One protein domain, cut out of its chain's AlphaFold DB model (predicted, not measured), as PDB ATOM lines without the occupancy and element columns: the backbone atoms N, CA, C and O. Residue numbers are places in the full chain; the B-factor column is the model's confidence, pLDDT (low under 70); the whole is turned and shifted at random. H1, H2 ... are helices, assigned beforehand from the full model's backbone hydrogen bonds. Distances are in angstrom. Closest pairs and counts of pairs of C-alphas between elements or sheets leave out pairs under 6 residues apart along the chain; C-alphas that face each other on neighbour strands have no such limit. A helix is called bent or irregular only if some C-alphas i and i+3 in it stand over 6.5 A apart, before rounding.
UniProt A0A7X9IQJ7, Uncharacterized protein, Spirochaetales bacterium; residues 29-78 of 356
ATOM      1  N   ASP A  29      -4.683   6.728  43.164       90.75
ATOM      2  CA  ASP A  29      -4.780   7.657  44.287       90.75
ATOM      3  C   ASP A  29      -4.280   9.064  43.915       90.75
ATOM      4  O   ASP A  29      -4.991  10.048  44.109       90.75
ATOM      5  N   ILE A  30      -3.109   9.169  43.277       92.44
ATOM      6  CA  ILE A  30      -2.558  10.454  42.814       92.44
ATOM      7  C   ILE A  30      -3.451  11.077  41.739       92.44
ATOM      8  O   ILE A  30      -3.740  12.274  41.779       92.44
ATOM      9  N   VAL A  31      -3.931  10.265  40.794       93.00
ATOM     10  CA  VAL A  31      -4.860  10.718  39.746       93.00
ATOM     11  C   VAL A  31      -6.165  11.227  40.362       93.00
ATOM     12  O   VAL A  31      -6.709  12.234  39.906       93.00
ATOM     13  N   TYR A  32      -6.665  10.559  41.404       93.56
ATOM     14  CA  TYR A  32      -7.833  11.012  42.148       93.56
ATOM     15  C   TYR A  32      -7.587  12.380  42.790       93.56
ATOM     16  O   TYR A  32      -8.421  13.271  42.621       93.56
ATOM     17  N   PHE A  33      -6.444  12.584  43.453       94.69
ATOM     18  CA  PHE A  33      -6.117  13.877  44.055       94.69
ATOM     19  C   PHE A  33      -6.049  14.993  43.012       94.69
ATOM     20  O   PHE A  33      -6.708  16.013  43.191       94.69
ATOM     21  N   LEU A  34      -5.360  14.771  41.887       92.88
ATOM     22  CA  LEU A  34      -5.244  15.763  40.812       92.88
ATOM     23  C   LEU A  34      -6.608  16.185  40.242       92.88
ATOM     24  O   LEU A  34      -6.842  17.373  40.032       92.88
ATOM     25  N   LYS A  35      -7.538  15.241  40.037       93.38
ATOM     26  CA  LYS A  35      -8.886  15.545  39.514       93.38
ATOM     27  C   LYS A  35      -9.787  16.264  40.514       93.38
ATOM     28  O   LYS A  35     -10.704  16.969  40.102       93.38
ATOM     29  N   ASN A  36      -9.557  16.067  41.811       93.12
ATOM     30  CA  ASN A  36     -10.467  16.511  42.866       93.12
ATOM     31  C   ASN A  36      -9.893  17.632  43.741       93.12
ATOM     32  O   ASN A  36     -10.503  17.949  44.761       93.12
ATOM     33  N   MET A  37      -8.782  18.260  43.333       87.31
ATOM     34  CA  MET A  37      -8.053  19.329  44.042       87.31
ATOM     35  C   MET A  37      -8.965  20.333  44.769       87.31
ATOM     36  O   MET A  37      -8.843  20.532  45.975       87.31
ATOM     37  N   GLN A  38      -9.948  20.903  44.063       84.81
ATOM     38  CA  GLN A  38     -10.861  21.926  44.602       84.81
ATOM     39  C   GLN A  38     -11.822  21.405  45.681       84.81
ATOM     40  O   GLN A  38     -12.415  22.182  46.427       84.81
ATOM     41  N   THR A  39     -12.006  20.088  45.753       90.19
ATOM     42  CA  THR A  39     -12.944  19.427  46.668       90.19
ATOM     43  C   THR A  39     -12.254  18.664  47.793       90.19
ATOM     44  O   THR A  39     -12.946  18.171  48.678       90.19
ATOM     45  N   LEU A  40     -10.915  18.596  47.814       88.06
ATOM     46  CA  LEU A  40     -10.169  17.866  48.846       88.06
ATOM     47  C   LEU A  40     -10.454  18.400  50.255       88.06
ATOM     48  O   LEU A  40     -10.578  17.618  51.191       88.06
ATOM     49  N   THR A  41     -10.676  19.708  50.395       86.69
ATOM     50  CA  THR A  41     -11.044  20.362  51.665       86.69
ATOM     51  C   THR A  41     -12.384  19.904  52.245       86.69
ATOM     52  O   THR A  41     -12.669  20.184  53.404       86.69
ATOM     53  N   ARG A  42     -13.219  19.198  51.466       89.75
ATOM     54  CA  ARG A  42     -14.474  18.596  51.948       89.75
ATOM     55  C   ARG A  42     -14.268  17.241  52.621       89.75
ATOM     56  O   ARG A  42     -15.150  16.805  53.352       89.75
ATOM     57  N   TYR A  43     -13.147  16.578  52.347       87.94
ATOM     58  CA  TYR A  43     -12.883  15.200  52.774       87.94
ATOM     59  C   TYR A  43     -11.659  15.076  53.685       87.94
ATOM     60  O   TYR A  43     -11.548  14.094  54.411       87.94
ATOM     61  N   PHE A  44     -10.767  16.067  53.660       91.12
ATOM     62  CA  PHE A  44      -9.509  16.077  54.395       91.12
ATOM     63  C   PHE A  44      -9.364  17.363  55.210       91.12
ATOM     64  O   PHE A  44      -9.858  18.427  54.825       91.12
ATOM     65  N   SER A  45      -8.650  17.273  56.329       93.19
ATOM     66  CA  SER A  45      -8.269  18.436  57.127       93.19
ATOM     67  C   SER A  45      -7.325  19.363  56.353       93.19
ATOM     68  O   SER A  45      -6.646  18.958  55.410       93.19
ATOM     69  N   SER A  46      -7.232  20.628  56.769       88.62
ATOM     70  CA  SER A  46      -6.355  21.614  56.121       88.62
ATOM     71  C   SER A  46      -4.881  21.183  56.085       88.62
ATOM     72  O   SER A  46      -4.196  21.448  55.098       88.62
ATOM     73  N   GLY A  47      -4.404  20.488  57.123       89.94
ATOM     74  CA  GLY A  47      -3.050  19.930  57.172       89.94
ATOM     75  C   GLY A  47      -2.836  18.794  56.169       89.94
ATOM     76  O   GLY A  47      -1.830  18.778  55.467       89.94
ATOM     77  N   GLU A  48      -3.800  17.880  56.042       90.56
ATOM     78  CA  GLU A  48      -3.744  16.784  55.066       90.56
ATOM     79  C   GLU A  48      -3.803  17.298  53.626       90.56
ATOM     80  O   GLU A  48      -3.020  16.859  52.787       90.56
ATOM     81  N   VAL A  49      -4.677  18.273  53.347       91.31
ATOM     82  CA  VAL A  49      -4.744  18.922  52.029       91.31
ATOM     83  C   VAL A  49      -3.402  19.558  51.691       91.31
ATOM     84  O   VAL A  49      -2.886  19.328  50.602       91.31
ATOM     85  N   LYS A  50      -2.797  20.298  52.625       91.44
ATOM     86  CA  LYS A  50      -1.475  20.888  52.408       91.44
ATOM     87  C   LYS A  50      -0.424  19.821  52.077       91.44
ATOM     88  O   LYS A  50       0.269  19.962  51.079       91.44
ATOM     89  N   ASN A  51      -0.370  18.724  52.835       91.19
ATOM     90  CA  ASN A  51       0.576  17.632  52.576       91.19
ATOM     91  C   ASN A  51       0.377  16.996  51.189       91.19
ATOM     92  O   ASN A  51       1.352  16.652  50.526       91.19
ATOM     93  N   ILE A  52      -0.872  16.848  50.733       93.00
ATOM     94  CA  ILE A  52      -1.177  16.345  49.386       93.00
ATOM     95  C   ILE A  52      -0.659  17.322  48.325       93.00
ATOM     96  O   ILE A  52      -0.022  16.889  47.368       93.00
ATOM     97  N   TYR A  53      -0.894  18.627  48.490       92.25
ATOM     98  CA  TYR A  53      -0.397  19.649  47.561       92.25
ATOM     99  C   TYR A  53       1.133  19.668  47.511       92.25
ATOM    100  O   TYR A  53       1.696  19.577  46.422       92.25
ATOM    101  N   ASP A  54       1.790  19.690  48.672       90.44
ATOM    102  CA  ASP A  54       3.250  19.670  48.787       90.44
ATOM    103  C   ASP A  54       3.832  18.408  48.116       90.44
ATOM    104  O   ASP A  54       4.817  18.477  47.378       90.44
ATOM    105  N   TYR A  55       3.185  17.249  48.290       90.06
ATOM    106  CA  TYR A  55       3.596  16.001  47.641       90.06
ATOM    107  C   TYR A  55       3.405  16.027  46.116       90.06
ATOM    108  O   TYR A  55       4.286  15.594  45.372       90.06
ATOM    109  N   LEU A  56       2.283  16.548  45.617       92.38
ATOM    110  CA  LEU A  56       2.031  16.661  44.177       92.38
ATOM    111  C   LEU A  56       2.956  17.689  43.498       92.38
ATOM    112  O   LEU A  56       3.358  17.479  42.350       92.38
ATOM    113  N   GLU A  57       3.327  18.767  44.197       91.12
ATOM    114  CA  GLU A  57       4.353  19.718  43.752       91.12
ATOM    115  C   GLU A  57       5.747  19.080  43.747       91.12
ATOM    116  O   GLU A  57       6.472  19.215  42.760       91.12
ATOM    117  N   TYR A  58       6.099  18.298  44.773       84.88
ATOM    118  CA  TYR A  58       7.348  17.526  44.811       84.88
ATOM    119  C   TYR A  58       7.479  16.551  43.626       84.88
ATOM    120  O   TYR A  58       8.557  16.402  43.046       84.88
ATOM    121  N   LEU A  59       6.374  15.923  43.212       85.50
ATOM    122  CA  LEU A  59       6.332  15.066  42.022       85.50
ATOM    123  C   LEU A  59       6.358  15.847  40.692       85.50
ATOM    124  O   LEU A  59       6.434  15.229  39.631       85.50
ATOM    125  N   GLY A  60       6.289  17.182  40.721       88.81
ATOM    126  CA  GLY A  60       6.236  18.043  39.535       88.81
ATOM    127  C   GLY A  60       4.890  18.026  38.803       88.81
ATOM    128  O   GLY A  60       4.789  18.517  37.677       88.81
ATOM    129  N   LEU A  61       3.849  17.460  39.422       93.75
ATOM    130  CA  LEU A  61       2.496  17.373  38.859       93.75
ATOM    131  C   LEU A  61       1.701  18.661  39.098       93.75
ATOM    132  O   LEU A  61       0.761  18.953  38.356       93.75
ATOM    133  N   LEU A  62       2.110  19.439  40.102       94.06
ATOM    134  CA  LEU A  62       1.621  20.779  40.392       94.06
ATOM    135  C   LEU A  62       2.762  21.799  40.380       94.06
ATOM    136  O   LEU A  62       3.925  21.464  40.605       94.06
ATOM    137  N   ARG A  63       2.414  23.062  40.139       92.31
ATOM    138  CA  ARG A  63       3.293  24.210  40.357       92.31
ATOM    139  C   ARG A  63       2.463  25.416  40.774       92.31
ATOM    140  O   ARG A  63       1.623  25.876  39.998       92.31
ATOM    141  N   ASN A  64       2.720  25.944  41.968       87.69
ATOM    142  CA  ASN A  64       1.972  27.060  42.548       87.69
ATOM    143  C   ASN A  64       0.458  26.766  42.580       87.69
ATOM    144  O   ASN A  64      -0.353  27.600  42.175       87.69
ATOM    145  N   GLY A  65       0.088  25.541  42.964       83.62
ATOM    146  CA  GLY A  65      -1.308  25.088  43.031       83.62
ATOM    147  C   GLY A  65      -2.009  24.806  41.691       83.62
ATOM    148  O   GLY A  65      -3.163  24.381  41.707       83.62
ATOM    149  N   ASN A  66      -1.343  24.987  40.545       91.19
ATOM    150  CA  ASN A  66      -1.892  24.663  39.224       91.19
ATOM    151  C   ASN A  66      -1.339  23.340  38.693       91.19
ATOM    152  O   ASN A  66      -0.167  23.030  38.907       91.19
ATOM    153  N   ILE A  67      -2.164  22.584  37.964       94.56
ATOM    154  CA  ILE A  67      -1.754  21.329  37.320       94.56
ATOM    155  C   ILE A  67      -0.756  21.630  36.196       94.56
ATOM    156  O   ILE A  67      -0.982  22.511  35.370       94.56
ATOM    157  N   THR A  68       0.372  20.918  36.185       94.75
ATOM    158  CA  THR A  68       1.386  21.030  35.128       94.75
ATOM    159  C   THR A  68       1.044  20.124  33.946       94.75
ATOM    160  O   THR A  68       0.253  19.192  34.065       94.75
ATOM    161  N   HIS A  69       1.734  20.300  32.816       90.31
ATOM    162  CA  HIS A  69       1.614  19.377  31.682       90.31
ATOM    163  C   HIS A  69       1.924  17.910  32.060       90.31
ATOM    164  O   HIS A  69       1.323  16.977  31.529       90.31
ATOM    165  N   GLN A  70       2.842  17.680  33.011       86.06
ATOM    166  CA  GLN A  70       3.101  16.332  33.527       86.06
ATOM    167  C   GLN A  70       1.931  15.804  34.367       86.06
ATOM    168  O   GLN A  70       1.617  14.619  34.275       86.06
ATOM    169  N   GLY A  71       1.264  16.671  35.135       91.19
ATOM    170  CA  GLY A  71       0.043  16.349  35.875       91.19
ATOM    171  C   GLY A  71      -1.131  15.972  34.967       91.19
ATOM    172  O   GLY A  71      -1.791  14.965  35.212       91.19
ATOM    173  N   GLU A  72      -1.346  16.709  33.875       92.38
ATOM    174  CA  GLU A  72      -2.355  16.375  32.856       92.38
ATOM    175  C   GLU A  72      -2.057  15.020  32.203       92.38
ATOM    176  O   GLU A  72      -2.896  14.120  32.186       92.38
ATOM    177  N   LYS A  73      -0.807  14.809  31.774       89.56
ATOM    178  CA  LYS A  73      -0.373  13.528  31.208       89.56
ATOM    179  C   LYS A  73      -0.545  12.369  32.196       89.56
ATOM    180  O   LYS A  73      -0.898  11.260  31.788       89.56
ATOM    181  N   ALA A  74      -0.297  12.599  33.484       91.25
ATOM    182  CA  ALA A  74      -0.515  11.606  34.530       91.25
ATOM    183  C   ALA A  74      -2.002  11.262  34.702       91.25
ATOM    184  O   ALA A  74      -2.333  10.087  34.854       91.25
ATOM    185  N   ILE A  75      -2.898  12.253  34.621       92.12
ATOM    186  CA  ILE A  75      -4.352  12.042  34.629       92.12
ATOM    187  C   ILE A  75      -4.784  11.146  33.462       92.12
ATOM    188  O   ILE A  75      -5.535  10.189  33.678       92.12
ATOM    189  N   ASP A  76      -4.299  11.436  32.256       89.88
ATOM    190  CA  ASP A  76      -4.697  10.728  31.035       89.88
ATOM    191  C   ASP A  76      -4.164   9.295  31.004       89.88
ATOM    192  O   ASP A  76      -4.887   8.340  30.715       89.88
ATOM    193  N   THR A  77      -2.884   9.129  31.342       88.06
ATOM    194  CA  THR A  77      -2.193   7.832  31.268       88.06
ATOM    195  C   THR A  77      -2.363   6.980  32.524       88.06
ATOM    196  O   THR A  77      -2.029   5.796  32.504       88.06
ATOM    197  N   LYS A  78      -2.863   7.562  33.623       89.88
ATOM    198  CA  LYS A  78      -2.901   6.976  34.978       89.88
ATOM    199  C   LYS A  78      -1.526   6.551  35.510       89.88
ATOM    200  O   LYS A  78      -1.441   5.753  36.447       89.88
TER     201      LYS A  78
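What this domain is: This is residues 29 to 78 of the 356 residues of an uncharacterized protein of Spirochaetales bacterium (UniProt A0A7X9IQJ7). This is a helical hairpin, H1 out and H2 back side by side, with a short third helix, H3, set crosswise over the open end of the hairpin. H3 packs on the first turns of H1 and keeps clear of H2, while the link from H2 to H3 makes a small loop, its residues 62 to 63 and 66 to 67 paired as strands are, antiparallel. The printed part has 50 residues, with three named helices in the order H1, H2, H3 and no named strand; the class is all helix, helices holding the 36 residues in named elements. The whole is compact, with a radius of gyration of the C-alphas of 10.1 A, and its outline is elongated, spanning 28 by 17 by 14 A.

Where its parts are: Begin at the first printed residue, Asp 29, whose C-alpha stands at (-4.780, 7.657, 44.287). From there H1 runs through residues 29 to 42 and ends with C-alpha 42 at (-14.474, 18.596, 51.948), 16.5 A from where it began. Look at Lys 35 and Gln 38 on the way: their C-alphas are 8.4 A apart, where a regular helix has about 5 A, and H1 is irregular, its line a rough one. Residues 43 to 45 then make a tight link. H2, residues 46 to 58, starts at C-alpha 46, (-6.355, 21.614, 56.121), and is 18.2 A from first to last C-alpha. After it come residues 59 to 68, a short link of 10 residues. H3, residues 69 to 77, begins at His 69 and is 12.2 A from first to last C-alpha; find its end at C-alpha 77, (-2.193, 7.832, 31.268). One further residue, Lys 78, closes the printed part.

How they stand to each other: Start with H1, the longest helix by residues, which touches both of the others. H1 and H2 form a helical hairpin, two helices that follow each other, touch and run opposite ways. Their closest C-alphas are those of Leu 40 and Val 49, 6.4 A apart, and their centres are 10.5 A apart. Their lines stand at a shallow tilt of 34 degrees, only just short of steep. Now go back to the beginning of the printed part, where H1 touches H3 with residues 31 to 35 alone. The closest C-alphas of that pair are those of Val 31 and Ile 75, 5.3 A apart, while the centres are 13.9 A apart. H1 and H3 run opposite ways at a steep tilt of 69 degrees, only just short of about perpendicular. H2 and H3 are apart, though they follow each other in the chain: no C-alpha of the one is within 8 A of the other. Along the backbones of H2 and H3, every O i to N i+4 pair is within hydrogen-bond range. In H1, 6 of 10 such pairs are within range, beside 8 of 11 O i to N i+3 pairs.

The domain as a whole: The two C-alphas farthest apart are those of Ser 46 and Thr 77, 28.7 A from each other. The first and last printed C-alphas, those of Asp 29 and Lys 78, are 9.5 A apart. The residues run from 29 to 78 without a gap, and the printed part has no cut; the full chain has 356 residues. The link from H1 to H2 is tight, the link from H2 to H3 is short, and there is no long link. Read the B-factor column for the model's confidence: the mean pLDDT of the printed part is 90.5, and no printed residue is under 70.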